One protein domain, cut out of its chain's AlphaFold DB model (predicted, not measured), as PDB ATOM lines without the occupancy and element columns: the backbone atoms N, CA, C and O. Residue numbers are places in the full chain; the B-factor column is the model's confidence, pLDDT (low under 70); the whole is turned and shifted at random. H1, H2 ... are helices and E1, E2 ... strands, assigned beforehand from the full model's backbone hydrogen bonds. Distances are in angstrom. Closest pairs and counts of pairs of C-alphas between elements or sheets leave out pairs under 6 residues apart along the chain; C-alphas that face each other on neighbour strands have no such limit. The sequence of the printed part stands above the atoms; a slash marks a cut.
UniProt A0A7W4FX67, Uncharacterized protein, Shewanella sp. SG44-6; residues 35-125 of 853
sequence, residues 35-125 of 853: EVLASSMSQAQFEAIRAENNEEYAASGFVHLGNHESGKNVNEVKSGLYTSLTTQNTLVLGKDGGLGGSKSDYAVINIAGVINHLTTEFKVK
ATOM      1  N   GLU A  35      81.693 -51.291 -63.075       77.62
ATOM      2  CA  GLU A  35      81.021 -52.209 -63.997       77.62
ATOM      3  C   GLU A  35      80.408 -51.496 -65.218       77.62
ATOM      4  O   GLU A  35      80.472 -52.011 -66.333       77.62
ATOM      5  N   VAL A  36      79.844 -50.297 -65.040       82.44
ATOM      6  CA  VAL A  36      79.347 -49.475 -66.157       82.44
ATOM      7  C   VAL A  36      80.512 -48.927 -66.980       82.44
ATOM      8  O   VAL A  36      80.493 -49.013 -68.207       82.44
ATOM      9  N   LEU A  37      81.550 -48.414 -66.315       76.69
ATOM     10  CA  LEU A  37      82.751 -47.873 -66.960       76.69
ATOM     11  C   LEU A  37      83.509 -48.909 -67.793       76.69
ATOM     12  O   LEU A  37      83.998 -48.568 -68.866       76.69
ATOM     13  N   ALA A  38      83.545 -50.168 -67.351       80.94
ATOM     14  CA  ALA A  38      84.166 -51.269 -68.089       80.94
ATOM     15  C   ALA A  38      83.524 -51.537 -69.465       80.94
ATOM     16  O   ALA A  38      84.121 -52.221 -70.290       80.94
ATOM     17  N   SER A  39      82.320 -51.004 -69.722       86.81
ATOM     18  CA  SER A  39      81.666 -51.081 -71.037       86.81
ATOM     19  C   SER A  39      82.121 -49.983 -72.006       86.81
ATOM     20  O   SER A  39      81.771 -50.039 -73.179       86.81
ATOM     21  N   SER A  40      82.853 -48.968 -71.531       86.00
ATOM     22  CA  SER A  40      83.411 -47.905 -72.370       86.00
ATOM     23  C   SER A  40      84.774 -48.300 -72.925       86.00
ATOM     24  O   SER A  40      85.539 -49.029 -72.295       86.00
ATOM     25  N   MET A  41      85.108 -47.762 -74.093       91.94
ATOM     26  CA  MET A  41      86.439 -47.885 -74.666       91.94
ATOM     27  C   MET A  41      87.451 -47.102 -73.820       91.94
ATOM     28  O   MET A  41      87.253 -45.921 -73.535       91.94
ATOM     29  N   SER A  42      88.555 -47.740 -73.436       90.94
ATOM     30  CA  SER A  42      89.679 -47.046 -72.792       90.94
ATOM     31  C   SER A  42      90.394 -46.109 -73.769       90.94
ATOM     32  O   SER A  42      90.357 -46.311 -74.986       90.94
ATOM     33  N   GLN A  43      91.113 -45.115 -73.245       90.31
ATOM     34  CA  GLN A  43      91.945 -44.220 -74.052       90.31
ATOM     35  C   GLN A  43      92.931 -44.980 -74.949       90.31
ATOM     36  O   GLN A  43      93.060 -44.656 -76.128       90.31
ATOM     37  N   ALA A  44      93.583 -46.020 -74.423       92.12
ATOM     38  CA  ALA A  44      94.530 -46.832 -75.184       92.12
ATOM     39  C   ALA A  44      93.865 -47.558 -76.367       92.12
ATOM     40  O   ALA A  44      94.409 -47.560 -77.468       92.12
ATOM     41  N   GLN A  45      92.675 -48.134 -76.161       92.94
ATOM     42  CA  GLN A  45      91.919 -48.778 -77.241       92.94
ATOM     43  C   GLN A  45      91.487 -47.764 -78.305       92.94
ATOM     44  O   GLN A  45      91.579 -48.047 -79.496       92.94
ATOM     45  N   PHE A  46      91.046 -46.575 -77.887       91.94
ATOM     46  CA  PHE A  46      90.634 -45.532 -78.820       91.94
ATOM     47  C   PHE A  46      91.795 -45.028 -79.677       91.94
ATOM     48  O   PHE A  46      91.665 -44.938 -80.898       91.94
ATOM     49  N   GLU A  47      92.939 -44.721 -79.063       90.81
ATOM     50  CA  GLU A  47      94.113 -44.261 -79.805       90.81
ATOM     51  C   GLU A  47      94.687 -45.362 -80.712       90.81
ATOM     52  O   GLU A  47      95.189 -45.045 -81.787       90.81
ATOM     53  N   ALA A  48      94.541 -46.647 -80.353       93.25
ATOM     54  CA  ALA A  48      94.875 -47.760 -81.244       93.25
ATOM     55  C   ALA A  48      93.980 -47.782 -82.496       93.25
ATOM     56  O   ALA A  48      94.499 -47.779 -83.607       93.25
ATOM     57  N   ILE A  49      92.652 -47.688 -82.342       93.00
ATOM     58  CA  ILE A  49      91.712 -47.606 -83.480       93.00
ATOM     59  C   ILE A  49      91.998 -46.369 -84.339       93.00
ATOM     60  O   ILE A  49      91.934 -46.405 -85.566       93.00
ATOM     61  N   ARG A  50      92.321 -45.240 -83.704       90.56
ATOM     62  CA  ARG A  50      92.673 -44.009 -84.410       90.56
ATOM     63  C   ARG A  50      93.972 -44.166 -85.203       90.56
ATOM     64  O   ARG A  50      94.054 -43.654 -86.318       90.56
ATOM     65  N   ALA A  51      94.969 -44.857 -84.652       90.38
ATOM     66  CA  ALA A  51      96.204 -45.191 -85.351       90.38
ATOM     67  C   ALA A  51      95.941 -46.128 -86.539       90.38
ATOM     68  O   ALA A  51      96.390 -45.815 -87.638       90.38
ATOM     69  N   GLU A  52      95.130 -47.174 -86.361       93.56
ATOM     70  CA  GLU A  52      94.692 -48.064 -87.447       93.56
ATOM     71  C   GLU A  52      93.994 -47.281 -88.567       93.56
ATOM     72  O   GLU A  52      94.347 -47.422 -89.732       93.56
ATOM     73  N   ASN A  53      93.078 -46.365 -88.236       93.44
ATOM     74  CA  ASN A  53      92.422 -45.512 -89.234       93.44
ATOM     75  C   ASN A  53      93.411 -44.573 -89.946       93.44
ATOM     76  O   ASN A  53      93.264 -44.308 -91.137       93.44
ATOM     77  N   ASN A  54      94.408 -44.041 -89.236       88.44
ATOM     78  CA  ASN A  54      95.456 -43.216 -89.845       88.44
ATOM     79  C   ASN A  54      96.405 -44.044 -90.730       88.44
ATOM     80  O   ASN A  54      97.018 -43.501 -91.648       88.44
ATOM     81  N   GLU A  55      96.521 -45.348 -90.479       89.50
ATOM     82  CA  GLU A  55      97.184 -46.292 -91.373       89.50
ATOM     83  C   GLU A  55      96.276 -46.724 -92.533       89.50
ATOM     84  O   GLU A  55      96.766 -46.961 -93.629       89.50
ATOM     85  N   GLU A  56      94.962 -46.803 -92.372       91.94
ATOM     86  CA  GLU A  56      94.051 -47.167 -93.464       91.94
ATOM     87  C   GLU A  56      93.888 -46.014 -94.472       91.94
ATOM     88  O   GLU A  56      94.015 -46.195 -95.690       91.94
ATOM     89  N   TYR A  57      93.644 -44.805 -93.965       93.00
ATOM     90  CA  TYR A  57      93.281 -43.636 -94.761       93.00
ATOM     91  C   TYR A  57      94.485 -42.750 -95.098       93.00
ATOM     92  O   TYR A  57      95.419 -42.588 -94.321       93.00
ATOM     93  N   ALA A  58      94.449 -42.121 -96.276       91.62
ATOM     94  CA  ALA A  58      95.469 -41.162 -96.704       91.62
ATOM     95  C   ALA A  58      95.322 -39.796 -96.019       91.62
ATOM     96  O   ALA A  58      96.299 -39.064 -95.873       91.62
ATOM     97  N   ALA A  59      94.091 -39.430 -95.654       91.38
ATOM     98  CA  ALA A  59      93.754 -38.139 -95.070       91.38
ATOM     99  C   ALA A  59      92.377 -38.175 -94.384       91.38
ATOM    100  O   ALA A  59      91.617 -39.140 -94.497       91.38
ATOM    101  N   SER A  60      92.024 -37.072 -93.723       93.12
ATOM    102  CA  SER A  60      90.629 -36.768 -93.394       93.12
ATOM    103  C   SER A  60      89.825 -36.516 -94.671       93.12
ATOM    104  O   SER A  60      90.321 -35.918 -95.626       93.12
ATOM    105  N   GLY A  61      88.573 -36.964 -94.683       95.06
ATOM    106  CA  GLY A  61      87.714 -36.919 -95.860       95.06
ATOM    107  C   GLY A  61      86.552 -37.903 -95.766       95.06
ATOM    108  O   GLY A  61      86.226 -38.414 -94.695       95.06
ATOM    109  N   PHE A  62      85.927 -38.191 -96.904       97.12
ATOM    110  CA  PHE A  62      84.799 -39.119 -96.983       97.12
ATOM    111  C   PHE A  62      85.292 -40.552 -97.212       97.12
ATOM    112  O   PHE A  62      85.926 -40.860 -98.224       97.12
ATOM    113  N   VAL A  63      84.980 -41.446 -96.278       96.88
ATOM    114  CA  VAL A  63      85.176 -42.897 -96.434       96.88
ATOM    115  C   VAL A  63      84.123 -43.444 -97.396       96.88
ATOM    116  O   VAL A  63      84.442 -44.134 -98.366       96.88
ATOM    117  N   HIS A  64      82.866 -43.055 -97.173       96.25
ATOM    118  CA  HIS A  64      81.740 -43.305 -98.066       96.25
ATOM    119  C   HIS A  64      80.983 -42.000 -98.290       96.25
ATOM    120  O   HIS A  64      80.717 -41.260 -97.344       96.25
ATOM    121  N   LEU A  65      80.638 -41.716 -99.545       95.25
ATOM    122  CA  LEU A  65      79.903 -40.500 -99.897       95.25
ATOM    123  C   LEU A  65      78.413 -40.585 -99.535       95.25
ATOM    124  O   LEU A  65      77.780 -39.543 -99.402       95.25
ATOM    125  N   GLY A  66      77.878 -41.796 -99.350       95.62
ATOM    126  CA  GLY A  66      76.438 -42.039 -99.286       95.62
ATOM    127  C   GLY A  66      75.840 -42.264-100.676       95.62
ATOM    128  O   GLY A  66      76.493 -42.004-101.691       95.62
ATOM    129  N   ASN A  67      74.598 -42.736-100.719       95.25
ATOM    130  CA  ASN A  67      73.792 -42.741-101.940       95.25
ATOM    131  C   ASN A  67      73.032 -41.408-102.082       95.25
ATOM    132  O   ASN A  67      72.981 -40.610-101.148       95.25
ATOM    133  N   HIS A  68      72.471 -41.120-103.253       94.81
ATOM    134  CA  HIS A  68      71.733 -39.880-103.520       94.81
ATOM    135  C   HIS A  68      70.423 -40.135-104.258       94.81
ATOM    136  O   HIS A  68      70.224 -41.179-104.876       94.81
ATOM    137  N   GLU A  69      69.523 -39.161-104.202       93.88
ATOM    138  CA  GLU A  69      68.287 -39.178-104.979       93.88
ATOM    139  C   GLU A  69      68.493 -38.552-106.367       93.88
ATOM    140  O   GLU A  69      69.296 -37.634-106.536       93.88
ATOM    141  N   SER A  70      67.748 -39.034-107.362       89.88
ATOM    142  CA  SER A  70      67.671 -38.449-108.703       89.88
ATOM    143  C   SER A  70      66.211 -38.388-109.147       89.88
ATOM    144  O   SER A  70      65.437 -39.301-108.859       89.88
ATOM    145  N   GLY A  71      65.811 -37.315-109.830       86.44
ATOM    146  CA  GLY A  71      64.422 -37.108-110.223       86.44
ATOM    147  C   GLY A  71      64.127 -35.675-110.655       86.44
ATOM    148  O   GLY A  71      65.021 -34.862-110.833       86.44
ATOM    149  N   LYS A  72      62.842 -35.345-110.829       79.00
ATOM    150  CA  LYS A  72      62.415 -34.039-111.371       79.00
ATOM    151  C   LYS A  72      62.649 -32.855-110.420       79.00
ATOM    152  O   LYS A  72      62.856 -31.739-110.880       79.00
ATOM    153  N   ASN A  73      62.574 -33.089-109.109       85.50
ATOM    154  CA  ASN A  73      62.653 -32.043-108.079       85.50
ATOM    155  C   ASN A  73      63.977 -32.068-107.300       85.50
ATOM    156  O   ASN A  73      64.106 -31.385-106.283       85.50
ATOM    157  N   VAL A  74      64.941 -32.862-107.764       89.44
ATOM    158  CA  VAL A  74      66.261 -33.009-107.157       89.44
ATOM    159  C   VAL A  74      67.314 -33.023-108.252       89.44
ATOM    160  O   VAL A  74      67.111 -33.650-109.287       89.44
ATOM    161  N   ASN A  75      68.442 -32.358-108.028       88.62
ATOM    162  CA  ASN A  75      69.568 -32.426-108.956       88.62
ATOM    163  C   ASN A  75      70.736 -33.156-108.301       88.62
ATOM    164  O   ASN A  75      71.142 -32.818-107.186       88.62
ATOM    165  N   GLU A  76      71.307 -34.129-109.007       91.00
ATOM    166  CA  GLU A  76      72.547 -34.776-108.588       91.00
ATOM    167  C   GLU A  76      73.710 -33.787-108.706       91.00
ATOM    168  O   GLU A  76      73.988 -33.260-109.781       91.00
ATOM    169  N   VAL A  77      74.427 -33.564-107.603       91.25
ATOM    170  CA  VAL A  77      75.677 -32.789-107.625       91.25
ATOM    171  C   VAL A  77      76.847 -33.701-107.998       91.25
ATOM    172  O   VAL A  77      77.691 -33.355-108.831       91.25
ATOM    173  N   LYS A  78      76.908 -34.843-107.311       88.00
ATOM    174  CA  LYS A  78      77.853 -35.964-107.417       88.00
ATOM    175  C   LYS A  78      77.340 -37.061-106.481       88.00
ATOM    176  O   LYS A  78      76.584 -36.750-105.562       88.00
ATOM    177  N   SER A  79      77.851 -38.287-106.613       89.56
ATOM    178  CA  SER A  79      77.548 -39.401-105.701       89.56
ATOM    179  C   SER A  79      77.405 -38.958-104.236       89.56
ATOM    180  O   SER A  79      78.284 -38.283-103.680       89.56
ATOM    181  N   GLY A  80      76.266 -39.292-103.633       94.62
ATOM    182  CA  GLY A  80      75.966 -39.024-102.227       94.62
ATOM    183  C   GLY A  80      75.547 -37.596-101.865       94.62
ATOM    184  O   GLY A  80      75.252 -37.355-100.698       94.62
ATOM    185  N   LEU A  81      75.516 -36.650-102.816       95.69
ATOM    186  CA  LEU A  81      75.044 -35.272-102.610       95.69
ATOM    187  C   LEU A  81      74.076 -34.860-103.713       95.69
ATOM    188  O   LEU A  81      74.394 -34.904-104.904       95.69
ATOM    189  N   TYR A  82      72.920 -34.372-103.293       95.25
ATOM    190  CA  TYR A  82      71.887 -33.879-104.187       95.25
ATOM    191  C   TYR A  82      71.256 -32.609-103.630       95.25
ATOM    192  O   TYR A  82      71.380 -32.282-102.445       95.25
ATOM    193  N   THR A  83      70.615 -31.857-104.512       92.44
ATOM    194  CA  THR A  83      69.891 -30.643-104.147       92.44
ATOM    195  C   THR A  83      68.398 -30.920-104.059       92.44
ATOM    196  O   THR A  83      67.895 -31.827-104.716       92.44
ATOM    197  N   SER A  84      67.685 -30.132-103.255       87.75
ATOM    198  CA  SER A  84      66.223 -30.104-103.251       87.75
ATOM    199  C   SER A  84      65.757 -28.805-103.896       87.75
ATOM    200  O   SER A  84      66.086 -27.723-103.414       87.75
ATOM    201  N   LEU A  85      64.982 -28.898-104.979       85.88
ATOM    202  CA  LEU A  85      64.441 -27.725-105.682       85.88
ATOM    203  C   LEU A  85      63.135 -27.204-105.067       85.88
ATOM    204  O   LEU A  85      62.540 -26.255-105.569       85.88
ATOM    205  N   THR A  86      62.674 -27.832-103.986       90.44
ATOM    206  CA  THR A  86      61.445 -27.467-103.267       90.44
ATOM    207  C   THR A  86      61.711 -27.062-101.821       90.44
ATOM    208  O   THR A  86      60.807 -26.588-101.139       90.44
ATOM    209  N   THR A  87      62.941 -27.249-101.332       93.06
ATOM    210  CA  THR A  87      63.354 -26.882 -99.975       93.06
ATOM    211  C   THR A  87      64.372 -25.759-100.036       93.06
ATOM    212  O   THR A  87      65.409 -25.881-100.685       93.06
ATOM    213  N   GLN A  88      64.087 -24.678 -99.319       95.38
ATOM    214  CA  GLN A  88      64.934 -23.497 -99.327       95.38
ATOM    215  C   GLN A  88      66.325 -23.782 -98.746       95.38
ATOM    216  O   GLN A  88      66.464 -24.456 -97.723       95.38
ATOM    217  N   ASN A  89      67.353 -23.228 -99.388       95.69
ATOM    218  CA  ASN A  89      68.734 -23.114 -98.919       95.69
ATOM    219  C   ASN A  89      69.335 -24.430 -98.393       95.69
ATOM    220  O   ASN A  89      70.063 -24.425 -97.401       95.69
ATOM    221  N   THR A  90      69.012 -25.562 -99.026       94.12
ATOM    222  CA  THR A  90      69.369 -26.891 -98.513       94.12
ATOM    223  C   THR A  90      70.076 -27.749 -99.563       94.12
ATOM    224  O   THR A  90      69.620 -27.871-100.700       94.12
ATOM    225  N   LEU A  91      71.162 -28.403 -99.145       95.81
ATOM    226  CA  LEU A  91      71.716 -29.589 -99.805       95.81
ATOM    227  C   LEU A  91      71.440 -30.829 -98.946       95.81
ATOM    228  O   LEU A  91      71.265 -30.718 -97.732       95.81
ATOM    229  N   VAL A  92      71.426 -32.011 -99.560       96.00
ATOM    230  CA  VAL A  92      71.116 -33.264 -98.861       96.00
ATOM    231  C   VAL A  92      72.194 -34.314 -99.115       96.00
ATOM    232  O   VAL A  92      72.623 -34.522-100.251       96.00
ATOM    233  N   LEU A  93      72.640 -34.957 -98.034       95.94
ATOM    234  CA  LEU A  93      73.642 -36.020 -98.031       95.94
ATOM    235  C   LEU A  93      73.017 -37.362 -97.654       95.94
ATOM    236  O   LEU A  93      72.389 -37.484 -96.602       95.94
ATOM    237  N   GLY A  94      73.283 -38.384 -98.464       95.19
ATOM    238  CA  GLY A  94      72.797 -39.739 -98.220       95.19
ATOM    239  C   GLY A  94      71.310 -39.922 -98.539       95.19
ATOM    240  O   GLY A  94      70.492 -39.041 -98.282       95.19
ATOM    241  N   LYS A  95      70.937 -41.093 -99.048       94.88
ATOM    242  CA  LYS A  95      69.550 -41.484 -99.317       94.88
ATOM    243  C   LYS A  95      69.422 -42.992 -99.159       94.88
ATOM    244  O   LYS A  95      70.134 -43.732 -99.829       94.88
ATOM    245  N   ASP A  96      68.494 -43.421 -98.308       94.38
ATOM    246  CA  ASP A  96      68.156 -44.839 -98.159       94.38
ATOM    247  C   ASP A  96      67.600 -45.408 -99.472       94.38
ATOM    248  O   ASP A  96      66.684 -44.813-100.054       94.38
ATOM    249  N   GLY A  97      68.190 -46.506 -99.954       89.38
ATOM    250  CA  GLY A  97      67.862 -47.110-101.250       89.38
ATOM    251  C   GLY A  97      68.154 -46.210-102.459       89.38
ATOM    252  O   GLY A  97      67.531 -46.374-103.508       89.38
ATOM    253  N   GLY A  98      69.042 -45.221-102.306       90.50
ATOM    254  CA  GLY A  98      69.369 -44.250-103.351       90.50
ATOM    255  C   GLY A  98      70.283 -44.788-104.460       90.50
ATOM    256  O   GLY A  98      70.715 -45.939-104.470       90.50
ATOM    257  N   LEU A  99      70.618 -43.910-105.407       92.00
ATOM    258  CA  LEU A  99      71.579 -44.154-106.485       92.00
ATOM    259  C   LEU A  99      73.009 -43.783-106.055       92.00
ATOM    260  O   LEU A  99      73.234 -43.263-104.969       92.00
ATOM    261  N   GLY A 100      73.989 -44.008-106.934       85.81
ATOM    262  CA  GLY A 100      75.371 -43.540-106.748       85.81
ATOM    263  C   GLY A 100      76.387 -44.633-106.417       85.81
ATOM    264  O   GLY A 100      77.587 -44.370-106.511       85.81
ATOM    265  N   GLY A 101      75.931 -45.851-106.102       87.38
ATOM    266  CA  GLY A 101      76.783 -47.037-105.948       87.38
ATOM    267  C   GLY A 101      77.707 -47.003-104.727       87.38
ATOM    268  O   GLY A 101      78.722 -47.699-104.705       87.38
ATOM    269  N   SER A 102      77.392 -46.177-103.724       92.38
ATOM    270  CA  SER A 102      78.127 -46.143-102.460       92.38
ATOM    271  C   SER A 102      77.887 -47.436-101.674       92.38
ATOM    272  O   SER A 102      76.806 -48.015-101.716       92.38
ATOM    273  N   LYS A 103      78.891 -47.878-100.905       92.69
ATOM    274  CA  LYS A 103      78.773 -49.047-100.007       92.69
ATOM    275  C   LYS A 103      77.840 -48.801 -98.811       92.69
ATOM    276  O   LYS A 103      77.530 -49.729 -98.074       92.69
ATOM    277  N   SER A 104      77.444 -47.550 -98.596       94.12
ATOM    278  CA  SER A 104      76.522 -47.117 -97.550       94.12
ATOM    279  C   SER A 104      75.551 -46.088 -98.117       94.12
ATOM    280  O   SER A 104      75.959 -45.252 -98.929       94.12
ATOM    281  N   ASP A 105      74.301 -46.124 -97.656       95.81
ATOM    282  CA  ASP A 105      73.267 -45.148 -98.010       95.81
ATOM    283  C   ASP A 105      73.508 -43.766 -97.397       95.81
ATOM    284  O   ASP A 105      73.070 -42.760 -97.950       95.81
ATOM    285  N   TYR A 106      74.247 -43.692 -96.291       94.38
ATOM    286  CA  TYR A 106      74.616 -42.452 -95.613       94.38
ATOM    287  C   TYR A 106      76.114 -42.167 -95.756       94.38
ATOM    288  O   TYR A 106      76.923 -43.044 -96.069       94.38
ATOM    289  N   ALA A 107      76.500 -40.912 -95.539       96.19
ATOM    290  CA  ALA A 107      77.902 -40.530 -95.597       96.19
ATOM    291  C   ALA A 107      78.666 -40.990 -94.343       96.19
ATOM    292  O   ALA A 107      78.182 -40.876 -93.212       96.19
ATOM    293  N   VAL A 108      79.896 -41.458 -94.552       96.62
ATOM    294  CA  VAL A 108      80.843 -41.831 -93.494       96.62
ATOM    295  C   VAL A 108      82.102 -40.993 -93.666       96.62
ATOM    296  O   VAL A 108      82.702 -40.985 -94.741       96.62
ATOM    297  N   ILE A 109      82.494 -40.276 -92.616       96.62
ATOM    298  CA  ILE A 109      83.540 -39.251 -92.667       96.62
ATOM    299  C   ILE A 109      84.651 -39.587 -91.670       96.62
ATOM    300  O   ILE A 109      84.383 -39.768 -90.486       96.62
ATOM    301  N   ASN A 110      85.899 -39.605 -92.132       95.75
ATOM    302  CA  ASN A 110      87.086 -39.663 -91.284       95.75
ATOM    303  C   ASN A 110      87.576 -38.238 -90.993       95.75
ATOM    304  O   ASN A 110      87.890 -37.497 -91.924       95.75
ATOM    305  N   ILE A 111      87.665 -37.854 -89.717       93.75
ATOM    306  CA  ILE A 111      88.277 -36.586 -89.294       93.75
ATOM    307  C   ILE A 111      89.315 -36.900 -88.225       93.75
ATOM    308  O   ILE A 111      88.971 -37.368 -87.143       93.75
ATOM    309  N   ALA A 112      90.586 -36.639 -88.534       89.00
ATOM    310  CA  ALA A 112      91.713 -36.881 -87.635       89.00
ATOM    311  C   ALA A 112      91.798 -38.329 -87.103       89.00
ATOM    312  O   ALA A 112      92.187 -38.524 -85.953       89.00
ATOM    313  N   GLY A 113      91.424 -39.328 -87.912       91.50
ATOM    314  CA  GLY A 113      91.425 -40.750 -87.536       91.50
ATOM    315  C   GLY A 113      90.156 -41.209 -86.808       91.50
ATOM    316  O   GLY A 113      90.098 -42.338 -86.326       91.50
ATOM    317  N   VAL A 114      89.137 -40.347 -86.698       94.00
ATOM    318  CA  VAL A 114      87.862 -40.642 -86.029       94.00
ATOM    319  C   VAL A 114      86.735 -40.740 -87.053       94.00
ATOM    320  O   VAL A 114      86.478 -39.798 -87.808       94.00
ATOM    321  N   ILE A 115      86.020 -41.868 -87.041       95.19
ATOM    322  CA  ILE A 115      84.933 -42.158 -87.981       95.19
ATOM    323  C   ILE A 115      83.600 -41.580 -87.494       95.19
ATOM    324  O   ILE A 115      83.102 -41.882 -86.409       95.19
ATOM    325  N   ASN A 116      82.983 -40.762 -88.337       94.19
ATOM    326  CA  ASN A 116      81.702 -40.112 -88.112       94.19
ATOM    327  C   ASN A 116      80.673 -40.675 -89.095       94.19
ATOM    328  O   ASN A 116      80.819 -40.524 -90.305       94.19
ATOM    329  N   HIS A 117      79.632 -41.317 -88.565       93.69
ATOM    330  CA  HIS A 117      78.528 -41.868 -89.348       93.69
ATOM    331  C   HIS A 117      77.380 -40.864 -89.340       93.69
ATOM    332  O   HIS A 117      76.808 -40.613 -88.276       93.69
ATOM    333  N   LEU A 118      77.065 -40.282 -90.499       93.88
ATOM    334  CA  LEU A 118      75.893 -39.422 -90.647       93.88
ATOM    335  C   LEU A 118      74.609 -40.254 -90.731       93.88
ATOM    336  O   LEU A 118      74.649 -41.476 -90.848       93.88
ATOM    337  N   THR A 119      73.463 -39.584 -90.663       91.69
ATOM    338  CA  THR A 119      72.175 -40.202 -90.995       91.69
ATOM    339  C   THR A 119      71.930 -40.127 -92.502       91.69
ATOM    340  O   THR A 119      72.606 -39.385 -93.218       91.69
ATOM    341  N   THR A 120      70.951 -40.881 -92.997       92.69
ATOM    342  CA  THR A 120      70.402 -40.651 -94.337       92.69
ATOM    343  C   THR A 120      69.666 -39.313 -94.380       92.69
ATOM    344  O   THR A 120      69.232 -38.798 -93.345       92.69
ATOM    345  N   GLU A 121      69.570 -38.731 -95.577       93.12
ATOM    346  CA  GLU A 121      68.891 -37.460 -95.848       93.12
ATOM    347  C   GLU A 121      69.369 -36.316 -94.937       93.12
ATOM    348  O   GLU A 121      68.608 -35.441 -94.514       93.12
ATOM    349  N   PHE A 122      70.666 -36.327 -94.615       94.00
ATOM    350  CA  PHE A 122      71.282 -35.356 -93.725       94.00
ATOM    351  C   PHE A 122      71.335 -33.989 -94.411       94.00
ATOM    352  O   PHE A 122      71.999 -33.806 -95.435       94.00
ATOM    353  N   LYS A 123      70.609 -33.021 -93.848       94.50
ATOM    354  CA  LYS A 123      70.436 -31.688 -94.432       94.50
ATOM    355  C   LYS A 123      71.618 -30.788 -94.102       94.50
ATOM    356  O   LYS A 123      71.857 -30.479 -92.938       94.50
ATOM    357  N   VAL A 124      72.288 -30.302 -95.138       96.12
ATOM    358  CA  VAL A 124      73.213 -29.171 -95.072       96.12
ATOM    359  C   VAL A 124      72.390 -27.904 -95.261       96.12
ATOM    360  O   VAL A 124      71.914 -27.628 -96.364       96.12
ATOM    361  N   LYS A 125      72.206 -27.142 -94.184       96.12
ATOM    362  CA  LYS A 125      71.457 -25.883 -94.221       96.12
ATOM    363  C   LYS A 125      72.398 -24.720 -94.504       96.12
ATOM    364  O   LYS A 125      73.468 -24.635 -93.903       96.12
TER     365      LYS A 125
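Overview. This is residues 35 to 125 of the 853 residues of an uncharacterized protein of Shewanella sp. SG44-6 (UniProt A0A7W4FX67). Two small twisted sheets sit one after the other along a long axis, a four-stranded one, E2 E3 E4 E7, at one end and a three-stranded one, E1 E5 E6, near the middle, with the helix H1 beyond the smaller sheet at the other end. Residues 35 to 45, of which 43 to 45 belong to H1, stick out there, and the chain passes between the sheets three times, by the links E1 to E2, E4 to E5 and E6 to E7. The printed part has 91 residues, with one named helix and seven named strands in the order H1 E1 E2 E3 E4 E5 E6 E7; both sheets are antiparallel, and the class is mixed, with 43 residues, under half, in named elements. The whole is loose, with a radius of gyration of the C-alphas of 16.4 A, and elongated, spanning 52 by 31 by 23 A.

Along the chain. In the larger sheet, E2 is residues 74 to 78, 12.0 A long, E3 residues 81 to 84, E4 residues 90 to 93 and E7 residues 122 to 125, ending at C-alpha 125 at (71.457, -25.883, -94.221). In the smaller sheet, E1 is residues 61 to 64, E5 residues 108 to 111 and E6 residues 114 to 117. H1 is residues 43 to 56, 19.7 A long, from C-alpha 43 at (91.945, -44.220, -74.052) to C-alpha 56 at (94.051, -47.167, -93.464).

Arrangement. The larger sheet runs E2 E3 E4 E7, and its strands' lines turn by 84 degrees from edge to edge. E2, E3 and E4 form a meander, each strand the antiparallel neighbour of the one before; E2 and E3 are a hairpin, with N 81 and O 78 2.9 A apart, and so are E3 and E4, with N 92 and O 82 2.9 A apart. E7 is antiparallel to E4 at 153 degrees, with N 124 and O 91 2.8 A apart. Each strand of this sheet is apart from each strand of the sheet E1 E5 E6. There, E5 is the inner strand, with N 63 and O 108 2.8 A apart towards E1 and N 116 and O 109 2.8 A apart towards E6, with which it forms a hairpin. H1 is on this smaller sheet, with 16 pairs of C-alphas within 10 A, and the two make two layers, one of helix and one of sheet. The closest C-alphas of H1 and E6 are those of Arg 50 and Val 114, 6.1 A apart. H1 and E5 are near each other, with 6 pairs of C-alphas within 10 A, while H1 is not on the larger sheet. In H1 every O i to N i+4 pair is within hydrogen-bond range.

Size, cuts and confidence. The C-alphas of Glu 35 and Lys 72, the two farthest apart, are 54.0 A apart. Without residues 35 to 45, which stand free, the body spans 46 by 24 by 18 A. The link E4 to E5, residues 94 to 107, is long. The printed part has no cut; its mean pLDDT is 91.9, and no printed residue is under 70.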